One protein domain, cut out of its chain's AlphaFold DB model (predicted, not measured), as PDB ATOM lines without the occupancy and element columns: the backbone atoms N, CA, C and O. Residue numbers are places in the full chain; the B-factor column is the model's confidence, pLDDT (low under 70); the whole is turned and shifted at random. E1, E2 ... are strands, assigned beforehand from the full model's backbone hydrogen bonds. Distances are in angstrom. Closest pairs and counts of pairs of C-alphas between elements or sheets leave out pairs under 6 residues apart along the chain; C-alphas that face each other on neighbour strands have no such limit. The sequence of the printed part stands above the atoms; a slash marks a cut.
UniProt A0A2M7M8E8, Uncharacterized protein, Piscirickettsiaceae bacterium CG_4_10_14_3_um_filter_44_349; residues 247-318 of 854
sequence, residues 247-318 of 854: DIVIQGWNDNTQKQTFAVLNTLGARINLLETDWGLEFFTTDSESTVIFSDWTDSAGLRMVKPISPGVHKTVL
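Overview. This is residues 247 to 318 of the 854 residues of an uncharacterized protein of Piscirickettsiaceae bacterium CG_4_10_14_3_um_filter_44_349 (UniProt A0A2M7M8E8). Two strongly twisted sheets sit face to face as a small, flat sandwich, with the four strands E4 to E7 in one layer and the three strands E1 to E3 in the other. Each sheet is a meander, each strand the antiparallel neighbour of the one before, and the chain changes sheet once, at the link from E3 to E4. The strands of one sheet stand at 27 degrees to those of the other. The printed part has 72 residues with no named helix and seven named strands, E1 to E7 along the chain, in the orders E4 - E5 - E6 - E7 and E1 - E2 - E3; the class is all strand. It is compact, with a radius of gyration of the C-alphas of 11.9 A, and spans 30 by 29 by 15 A.

Arrangement. In the larger sheet, E5, residues 292 to 296, and E6, residues 303 to 309, are the inner strands, antiparallel at 138 degrees, with N 292 and O 306 within hydrogen-bond range at 2.7 A. The edge strand E4, residues 281 to 286, forms a hairpin with E5, where N 285 and O 293 are 2.8 A apart. The other edge strand, E7, residues 312 to 318, forms a hairpin with E6, with N 307 and O 314 at 2.9 A. In the smaller sheet, E2, residues 259 to 265, is the inner strand between E1, residues 248 to 254, and E3, residues 271 to 277. N 263 and O 250 are 2.9 A apart, and N 262 and O 275 are 2.9 A apart. Across the sandwich, the closest C-alphas of E3 and E7 are those of Ile 272 and Gly 312, at 7.2 A. Those of E2 and E6 are Val 264 and Pro 308, at 7.4 A. E4 and E7 are apart.

Along the chain. E7 is 20.0 A from first to last C-alpha and E6 19.5 A; E2 measures 18.1 A, E1 17.3 A, E3 16.9 A, E4 13.9 A and E5 13.3 A. E4 begins at C-alpha 281, (109.217, 163.864, 195.000). E1 begins at C-alpha 248, (120.044, 170.457, 185.147), and E7 ends at C-alpha 318, (104.542, 155.040, 182.218).

Size, cuts and confidence. The two C-alphas farthest apart, those of Leu 268 and Asp 299, are 34.6 A apart. The printed part has no cut. No link is long; the link from E5 to E6, six residues, is short, and the other links are tight. The mean pLDDT of the printed part is 88.9, and residue 299 alone is under 70.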
ATOM      1  N   ASP A 247     121.813 170.273 180.573       91.56
ATOM      2  CA  ASP A 247     120.684 170.758 181.371       91.56
ATOM      3  C   ASP A 247     120.782 170.222 182.810       91.56
ATOM      4  O   ASP A 247     121.497 169.255 183.094       91.56
ATOM      5  N   ILE A 248     120.048 170.834 183.733       92.00
ATOM      6  CA  ILE A 248     120.044 170.457 185.147       92.00
ATOM      7  C   ILE A 248     118.603 170.268 185.597       92.00
ATOM      8  O   ILE A 248     117.751 171.097 185.295       92.00
ATOM      9  N   VAL A 249     118.319 169.212 186.352       92.38
ATOM     10  CA  VAL A 249     117.071 169.123 187.120       92.38
ATOM     11  C   VAL A 249     117.307 169.522 188.558       92.38
ATOM     12  O   VAL A 249     118.329 169.156 189.130       92.38
ATOM     13  N   ILE A 250     116.360 170.251 189.137       91.88
ATOM     14  CA  ILE A 250     116.412 170.721 190.519       91.88
ATOM     15  C   ILE A 250     115.106 170.395 191.240       91.88
ATOM     16  O   ILE A 250     114.024 170.565 190.675       91.88
ATOM     17  N   GLN A 251     115.217 169.951 192.489       90.56
ATOM     18  CA  GLN A 251     114.134 169.980 193.465       90.56
ATOM     19  C   GLN A 251     114.481 171.014 194.533       90.56
ATOM     20  O   GLN A 251     115.561 170.955 195.124       90.56
ATOM     21  N   GLY A 252     113.556 171.921 194.818       90.81
ATOM     22  CA  GLY A 252     113.759 172.963 195.817       90.81
ATOM     23  C   GLY A 252     112.470 173.411 196.481       90.81
ATOM     24  O   GLY A 252     111.373 173.195 195.964       90.81
ATOM     25  N   TRP A 253     112.623 174.057 197.630       91.19
ATOM     26  CA  TRP A 253     111.549 174.748 198.323       91.19
ATOM     27  C   TRP A 253     111.439 176.180 197.808       91.19
ATOM     28  O   TRP A 253     112.437 176.896 197.756       91.19
ATOM     29  N   ASN A 254     110.234 176.598 197.429       90.88
ATOM     30  CA  ASN A 254     109.973 177.968 197.010       90.88
ATOM     31  C   ASN A 254     109.388 178.771 198.175       90.88
ATOM     32  O   ASN A 254     108.261 178.511 198.600       90.88
ATOM     33  N   ASP A 255     110.111 179.785 198.646       89.19
ATOM     34  CA  ASP A 255     109.690 180.583 199.805       89.19
ATOM     35  C   ASP A 255     108.431 181.419 199.542       89.19
ATOM     36  O   ASP A 255     107.664 181.703 200.464       89.19
ATOM     37  N   ASN A 256     108.179 181.785 198.282       90.31
ATOM     38  CA  ASN A 256     107.007 182.579 197.919       90.31
ATOM     39  C   ASN A 256     105.730 181.735 197.907       90.31
ATOM     40  O   ASN A 256     104.684 182.216 198.339       90.31
ATOM     41  N   THR A 257     105.790 180.511 197.371       90.50
ATOM     42  CA  THR A 257     104.613 179.629 197.286       90.50
ATOM     43  C   THR A 257     104.483 178.680 198.470       90.50
ATOM     44  O   THR A 257     103.412 178.106 198.651       90.50
ATOM     45  N   GLN A 258     105.529 178.552 199.293       92.19
ATOM     46  CA  GLN A 258     105.627 177.593 200.397       92.19
ATOM     47  C   GLN A 258     105.355 176.156 199.938       92.19
ATOM     48  O   GLN A 258     104.623 175.404 200.584       92.19
ATOM     49  N   LYS A 259     105.911 175.792 198.779       92.75
ATOM     50  CA  LYS A 259     105.746 174.471 198.170       92.75
ATOM     51  C   LYS A 259     107.068 173.906 197.690       92.75
ATOM     52  O   LYS A 259     108.007 174.635 197.364       92.75
ATOM     53  N   GLN A 260     107.108 172.581 197.608       92.25
ATOM     54  CA  GLN A 260     108.160 171.863 196.909       92.25
ATOM     55  C   GLN A 260     107.972 172.045 195.406       92.25
ATOM     56  O   GLN A 260     106.865 171.915 194.882       92.25
ATOM     57  N   THR A 261     109.063 172.312 194.706       92.62
ATOM     58  CA  THR A 261     109.088 172.489 193.256       92.62
ATOM     59  C   THR A 261     110.092 171.535 192.636       92.62
ATOM     60  O   THR A 261     111.145 171.268 193.210       92.62
ATOM     61  N   PHE A 262     109.762 171.020 191.453       93.19
ATOM     62  CA  PHE A 262     110.682 170.261 190.615       93.19
ATOM     63  C   PHE A 262     110.740 170.905 189.235       93.19
ATOM     64  O   PHE A 262     109.694 171.147 188.622       93.19
ATOM     65  N   ALA A 263     111.941 171.203 188.746       93.25
ATOM     66  CA  ALA A 263     112.133 171.966 187.519       93.25
ATOM     67  C   ALA A 263     113.364 171.519 186.724       93.25
ATOM     68  O   ALA A 263     114.306 170.950 187.267       93.25
ATOM     69  N   VAL A 264     113.356 171.831 185.426       93.56
ATOM     70  CA  VAL A 264     114.532 171.768 184.545       93.56
ATOM     71  C   VAL A 264     115.079 173.181 184.369       93.56
ATOM     72  O   VAL A 264     114.338 174.082 183.978       93.56
ATOM     73  N   LEU A 265     116.371 173.366 184.613       91.81
ATOM     74  CA  LEU A 265     117.158 174.507 184.162       91.81
ATOM     75  C   LEU A 265     117.849 174.102 182.863       91.81
ATOM     76  O   LEU A 265     118.750 173.261 182.872       91.81
ATOM     77  N   ASN A 266     117.405 174.657 181.740       88.25
ATOM     78  CA  ASN A 266     118.017 174.316 180.464       88.25
ATOM     79  C   ASN A 266     119.304 175.115 180.211       88.25
ATOM     80  O   ASN A 266     119.553 176.161 180.816       88.25
ATOM     81  N   THR A 267     120.103 174.654 179.258       83.56
ATOM     82  CA  THR A 267     121.353 175.304 178.824       83.56
ATOM     83  C   THR A 267     121.183 176.736 178.291       83.56
ATOM     84  O   THR A 267     122.165 177.472 178.207       83.56
ATOM     85  N   LEU A 268     119.956 177.166 177.968       81.62
ATOM     86  CA  LEU A 268     119.626 178.545 177.578       81.62
ATOM     87  C   LEU A 268     119.297 179.455 178.778       81.62
ATOM     88  O   LEU A 268     118.994 180.631 178.581       81.62
ATOM     89  N   GLY A 269     119.330 178.928 180.005       78.25
ATOM     90  CA  GLY A 269     119.016 179.657 181.236       78.25
ATOM     91  C   GLY A 269     117.522 179.746 181.562       78.25
ATOM     92  O   GLY A 269     117.138 180.490 182.462       78.25
ATOM     93  N   ALA A 270     116.657 179.011 180.855       86.81
ATOM     94  CA  ALA A 270     115.230 178.968 181.154       86.81
ATOM     95  C   ALA A 270     114.911 177.906 182.216       86.81
ATOM     96  O   ALA A 270     115.360 176.761 182.126       86.81
ATOM     97  N   ARG A 271     114.066 178.281 183.184       89.81
ATOM     98  CA  ARG A 271     113.514 177.394 184.217       89.81
ATOM     99  C   ARG A 271     112.138 176.884 183.785       89.81
ATOM    100  O   ARG A 271     111.220 177.674 183.576       89.81
ATOM    101  N   ILE A 272     111.986 175.568 183.672       91.38
ATOM    102  CA  ILE A 272     110.750 174.895 183.258       91.38
ATOM    103  C   ILE A 272     110.212 174.088 184.438       91.38
ATOM    104  O   ILE A 272     110.793 173.073 184.817       91.38
ATOM    105  N   ASN A 273     109.077 174.518 184.994       91.06
ATOM    106  CA  ASN A 273     108.396 173.795 186.068       91.06
ATOM    107  C   ASN A 273     107.834 172.455 185.580       91.06
ATOM    108  O   ASN A 273     107.088 172.385 184.596       91.06
ATOM    109  N   LEU A 274     108.175 171.390 186.300       90.88
ATOM    110  CA  LEU A 274     107.663 170.040 186.085       90.88
ATOM    111  C   LEU A 274     106.589 169.675 187.106       90.88
ATOM    112  O   LEU A 274     105.609 169.033 186.734       90.88
ATOM    113  N   LEU A 275     106.771 170.089 188.362       90.31
ATOM    114  CA  LEU A 275     105.874 169.767 189.465       90.31
ATOM    115  C   LEU A 275     105.914 170.854 190.548       90.31
ATOM    116  O   LEU A 275     106.969 171.438 190.795       90.31
ATOM    117  N   GLU A 276     104.780 171.070 191.214       91.00
ATOM    118  CA  GLU A 276     104.678 171.856 192.445       91.00
ATOM    119  C   GLU A 276     103.707 171.161 193.416       91.00
ATOM    120  O   GLU A 276     102.534 170.972 193.088       91.00
ATOM    121  N   THR A 277     104.198 170.724 194.577       90.31
ATOM    122  CA  THR A 277     103.454 169.906 195.557       90.31
ATOM    123  C   THR A 277     103.831 170.269 196.991       90.31
ATOM    124  O   THR A 277     104.799 170.984 197.232       90.31
ATOM    125  N   ASP A 278     103.082 169.752 197.964       89.38
ATOM    126  CA  ASP A 278     103.373 169.993 199.383       89.38
ATOM    127  C   ASP A 278     104.553 169.135 199.887       89.38
ATOM    128  O   ASP A 278     105.331 169.575 200.730       89.38
ATOM    129  N   TRP A 279     104.725 167.927 199.333       83.56
ATOM    130  CA  TRP A 279     105.676 166.916 199.826       83.56
ATOM    131  C   TRP A 279     106.890 166.685 198.914       83.56
ATOM    132  O   TRP A 279     107.872 166.075 199.330       83.56
ATOM    133  N   GLY A 280     106.869 167.205 197.683       87.00
ATOM    134  CA  GLY A 280     107.955 167.041 196.715       87.00
ATOM    135  C   GLY A 280     107.901 165.695 196.001       87.00
ATOM    136  O   GLY A 280     106.816 165.192 195.696       87.00
ATOM    137  N   LEU A 281     109.075 165.143 195.689       87.88
ATOM    138  CA  LEU A 281     109.217 163.864 195.000       87.88
ATOM    139  C   LEU A 281     109.377 162.705 195.983       87.88
ATOM    140  O   LEU A 281     110.057 162.848 197.000       87.88
ATOM    141  N   GLU A 282     108.801 161.556 195.628       85.06
ATOM    142  CA  GLU A 282     109.115 160.270 196.265       85.06
ATOM    143  C   GLU A 282     110.550 159.872 195.893       85.06
ATOM    144  O   GLU A 282     111.369 159.526 196.741       85.06
ATOM    145  N   PHE A 283     110.873 159.991 194.601       86.50
ATOM    146  CA  PHE A 283     112.211 159.790 194.069       86.50
ATOM    147  C   PHE A 283     112.386 160.453 192.698       86.50
ATOM    148  O   PHE A 283     111.415 160.726 191.983       86.50
ATOM    149  N   PHE A 284     113.643 160.596 192.272       89.25
ATOM    150  CA  PHE A 284     113.986 160.797 190.864       89.25
ATOM    151  C   PHE A 284     115.312 160.132 190.469       89.25
ATOM    152  O   PHE A 284     116.144 159.787 191.314       89.25
ATOM    153  N   THR A 285     115.507 159.953 189.164       88.75
ATOM    154  CA  THR A 285     116.740 159.471 188.531       88.75
ATOM    155  C   THR A 285     116.825 159.952 187.080       88.75
ATOM    156  O   THR A 285     115.878 160.536 186.551       88.75
ATOM    157  N   THR A 286     117.958 159.708 186.426       89.44
ATOM    158  CA  THR A 286     118.232 160.127 185.049       89.44
ATOM    159  C   THR A 286     118.871 158.990 184.260       89.44
ATOM    160  O   THR A 286     119.651 158.210 184.811       89.44
ATOM    161  N   ASP A 287     118.566 158.905 182.971       89.38
ATOM    162  CA  ASP A 287     119.183 157.956 182.043       89.38
ATOM    163  C   ASP A 287     120.484 158.514 181.424       89.38
ATOM    164  O   ASP A 287     120.971 159.580 181.815       89.38
ATOM    165  N   SER A 288     121.080 157.796 180.466       81.62
ATOM    166  CA  SER A 288     122.300 158.256 179.781       81.62
ATOM    167  C   SER A 288     122.064 159.336 178.714       81.62
ATOM    168  O   SER A 288     123.017 159.949 178.240       81.62
ATOM    169  N   GLU A 289     120.815 159.599 178.339       87.69
ATOM    170  CA  GLU A 289     120.401 160.494 177.255       87.69
ATOM    171  C   GLU A 289     119.516 161.644 177.768       87.69
ATOM    172  O   GLU A 289     118.676 162.176 177.038       87.69
ATOM    173  N   SER A 290     119.717 162.060 179.022       90.62
ATOM    174  CA  SER A 290     119.037 163.205 179.651       90.62
ATOM    175  C   SER A 290     117.523 163.049 179.847       90.62
ATOM    176  O   SER A 290     116.824 164.032 180.082       90.62
ATOM    177  N   THR A 291     116.993 161.831 179.787       93.50
ATOM    178  CA  THR A 291     115.638 161.533 180.248       93.50
ATOM    179  C   THR A 291     115.634 161.445 181.772       93.50
ATOM    180  O   THR A 291     116.399 160.704 182.385       93.50
ATOM    181  N   VAL A 292     114.733 162.198 182.385       93.56
ATOM    182  CA  VAL A 292     114.478 162.275 183.821       93.56
ATOM    183  C   VAL A 292     113.284 161.383 184.133       93.56
ATOM    184  O   VAL A 292     112.243 161.516 183.493       93.56
ATOM    185  N   ILE A 293     113.412 160.500 185.119       94.00
ATOM    186  CA  ILE A 293     112.333 159.636 185.613       94.00
ATOM    187  C   ILE A 293     112.070 160.004 187.067       94.00
ATOM    188  O   ILE A 293     113.005 160.050 187.865       94.00
ATOM    189  N   PHE A 294     110.816 160.246 187.430       92.50
ATOM    190  CA  PHE A 294     110.444 160.636 188.788       92.50
ATOM    191  C   PHE A 294     109.015 160.226 189.134       92.50
ATOM    192  O   PHE A 294     108.211 159.887 188.263       92.50
ATOM    193  N   SER A 295     108.696 160.295 190.421       90.06
ATOM    194  CA  SER A 295     107.320 160.265 190.904       90.06
ATOM    195  C   SER A 295     107.163 161.154 192.135       90.06
ATOM    196  O   SER A 295     108.151 161.549 192.757       90.06
ATOM    197  N   ASP A 296     105.925 161.512 192.453       85.88
ATOM    198  CA  ASP A 296     105.579 162.291 193.641       85.88
ATOM    199  C   ASP A 296     104.986 161.393 194.732       85.88
ATOM    200  O   ASP A 296     104.770 160.204 194.525       85.88
ATOM    201  N   TRP A 297     104.731 161.966 195.906       80.31
ATOM    202  CA  TRP A 297     104.190 161.255 197.074       80.31
ATOM    203  C   TRP A 297     102.720 160.821 196.929       80.31
ATOM    204  O   TRP A 297     102.047 160.554 197.924       80.31
ATOM    205  N   THR A 298     102.174 160.786 195.711       79.31
ATOM    206  CA  THR A 298     100.813 160.298 195.477       79.31
ATOM    207  C   THR A 298     100.824 158.807 195.155       79.31
ATOM    208  O   THR A 298     101.643 158.322 194.377       79.31
ATOM    209  N   ASP A 299      99.874 158.064 195.723       68.19
ATOM    210  CA  ASP A 299      99.794 156.599 195.602       68.19
ATOM    211  C   ASP A 299      99.447 156.092 194.181       68.19
ATOM    212  O   ASP A 299      99.446 154.880 193.947       68.19
ATOM    213  N   SER A 300      99.126 156.988 193.239       74.94
ATOM    214  CA  SER A 300      98.644 156.660 191.886       74.94
ATOM    215  C   SER A 300      99.329 157.449 190.752       74.94
ATOM    216  O   SER A 300      98.778 157.587 189.654       74.94
ATOM    217  N   ALA A 301     100.535 157.979 190.988       78.19
ATOM    218  CA  ALA A 301     101.267 158.775 189.997       78.19
ATOM    219  C   ALA A 301     101.966 157.955 188.903       78.19
ATOM    220  O   ALA A 301     102.263 158.511 187.841       78.19
ATOM    221  N   GLY A 302     102.238 156.666 189.131       87.38
ATOM    222  CA  GLY A 302     103.053 155.846 188.229       87.38
ATOM    223  C   GLY A 302     104.480 156.373 188.087       87.38
ATOM    224  O   GLY A 302     105.046 156.914 189.039       87.38
ATOM    225  N   LEU A 303     105.071 156.224 186.895       92.00
ATOM    226  CA  LEU A 303     106.395 156.771 186.573       92.00
ATOM    227  C   LEU A 303     106.287 157.916 185.577       92.00
ATOM    228  O   LEU A 303     106.003 157.702 184.400       92.00
ATOM    229  N   ARG A 304     106.579 159.135 186.024       92.38
ATOM    230  CA  ARG A 304     106.627 160.309 185.152       92.38
ATOM    231  C   ARG A 304     107.994 160.396 184.499       92.38
ATOM    232  O   ARG A 304     109.018 160.198 185.153       92.38
ATOM    233  N   MET A 305     108.007 160.702 183.209       93.88
ATOM    234  CA  MET A 305     109.233 160.841 182.439       93.88
ATOM    235  C   MET A 305     109.258 162.167 181.706       93.88
ATOM    236  O   MET A 305     108.265 162.582 181.108       93.88
ATOM    237  N   VAL A 306     110.407 162.831 181.757       94.12
ATOM    238  CA  VAL A 306     110.629 164.125 181.120       94.12
ATOM    239  C   VAL A 306     111.959 164.114 180.390       94.12
ATOM    240  O   VAL A 306     112.979 163.767 180.969       94.12
ATOM    241  N   LYS A 307     111.966 164.550 179.133       93.19
ATOM    242  CA  LYS A 307     113.188 164.765 178.357       93.19
ATOM    243  C   LYS A 307     113.270 166.240 177.965       93.19
ATOM    244  O   LYS A 307     112.390 166.707 177.236       93.19
ATOM    245  N   PRO A 308     114.272 166.993 178.440       91.50
ATOM    246  CA  PRO A 308     114.498 168.359 177.991       91.50
ATOM    247  C   PRO A 308     114.701 168.438 176.481       91.50
ATOM    248  O   PRO A 308     115.359 167.592 175.875       91.50
ATOM    249  N   ILE A 309     114.112 169.468 175.878       88.38
ATOM    250  CA  ILE A 309     114.319 169.845 174.481       88.38
ATOM    251  C   ILE A 309     114.558 171.354 174.417       88.38
ATOM    252  O   ILE A 309     114.200 172.102 175.323       88.38
ATOM    253  N   SER A 310     115.175 171.839 173.347       79.12
ATOM    254  CA  SER A 310     115.449 173.268 173.205       79.12
ATOM    255  C   SER A 310     114.518 173.906 172.164       79.12
ATOM    256  O   SER A 310     114.710 173.636 170.976       79.12
ATOM    257  N   PRO A 311     113.559 174.777 172.551       81.62
ATOM    258  CA  PRO A 311     113.099 175.083 173.912       81.62
ATOM    259  C   PRO A 311     111.992 174.123 174.392       81.62
ATOM    260  O   PRO A 311     111.130 173.729 173.610       81.62
ATOM    261  N   GLY A 312     111.954 173.815 175.690       88.56
ATOM    262  CA  GLY A 312     110.847 173.089 176.320       88.56
ATOM    263  C   GLY A 312     111.219 171.719 176.887       88.56
ATOM    264  O   GLY A 312     112.355 171.447 177.266       88.56
ATOM    265  N   VAL A 313     110.215 170.855 176.990       92.00
ATOM    266  CA  VAL A 313     110.351 169.484 177.486       92.00
ATOM    267  C   VAL A 313     109.337 168.588 176.778       92.00
ATOM    268  O   VAL A 313     108.219 169.016 176.499       92.00
ATOM    269  N   HIS A 314     109.712 167.339 176.535       93.50
ATOM    270  CA  HIS A 314     108.773 166.251 176.280       93.50
ATOM    271  C   HIS A 314     108.432 165.564 177.601       93.50
ATOM    272  O   HIS A 314     109.325 165.350 178.419       93.50
ATOM    273  N   LYS A 315     107.160 165.224 177.809       92.44
ATOM    274  CA  LYS A 315     106.631 164.602 179.026       92.44
ATOM    275  C   LYS A 315     105.754 163.403 178.671       92.44
ATOM    276  O   LYS A 315     105.016 163.465 177.692       92.44
ATOM    277  N   THR A 316     105.809 162.354 179.483       92.75
ATOM    278  CA  THR A 316     104.878 161.215 179.430       92.75
ATOM    279  C   THR A 316     104.789 160.525 180.798       92.75
ATOM    280  O   THR A 316     105.577 160.829 181.702       92.75
ATOM    281  N   VAL A 317     103.845 159.598 180.960       91.19
ATOM    282  CA  VAL A 317     103.701 158.754 182.154       91.19
ATOM    283  C   VAL A 317     103.682 157.290 181.733       91.19
ATOM    284  O   VAL A 317     102.878 156.878 180.905       91.19
ATOM    285  N   LEU A 318     104.561 156.491 182.330       91.88
ATOM    286  CA  LEU A 318     104.542 155.040 182.218       91.88
ATOM    287  C   LEU A 318     103.603 154.476 183.294       91.88
ATOM    288  O   LEU A 318     103.895 154.553 184.492       91.88
TER     289      LEU A 318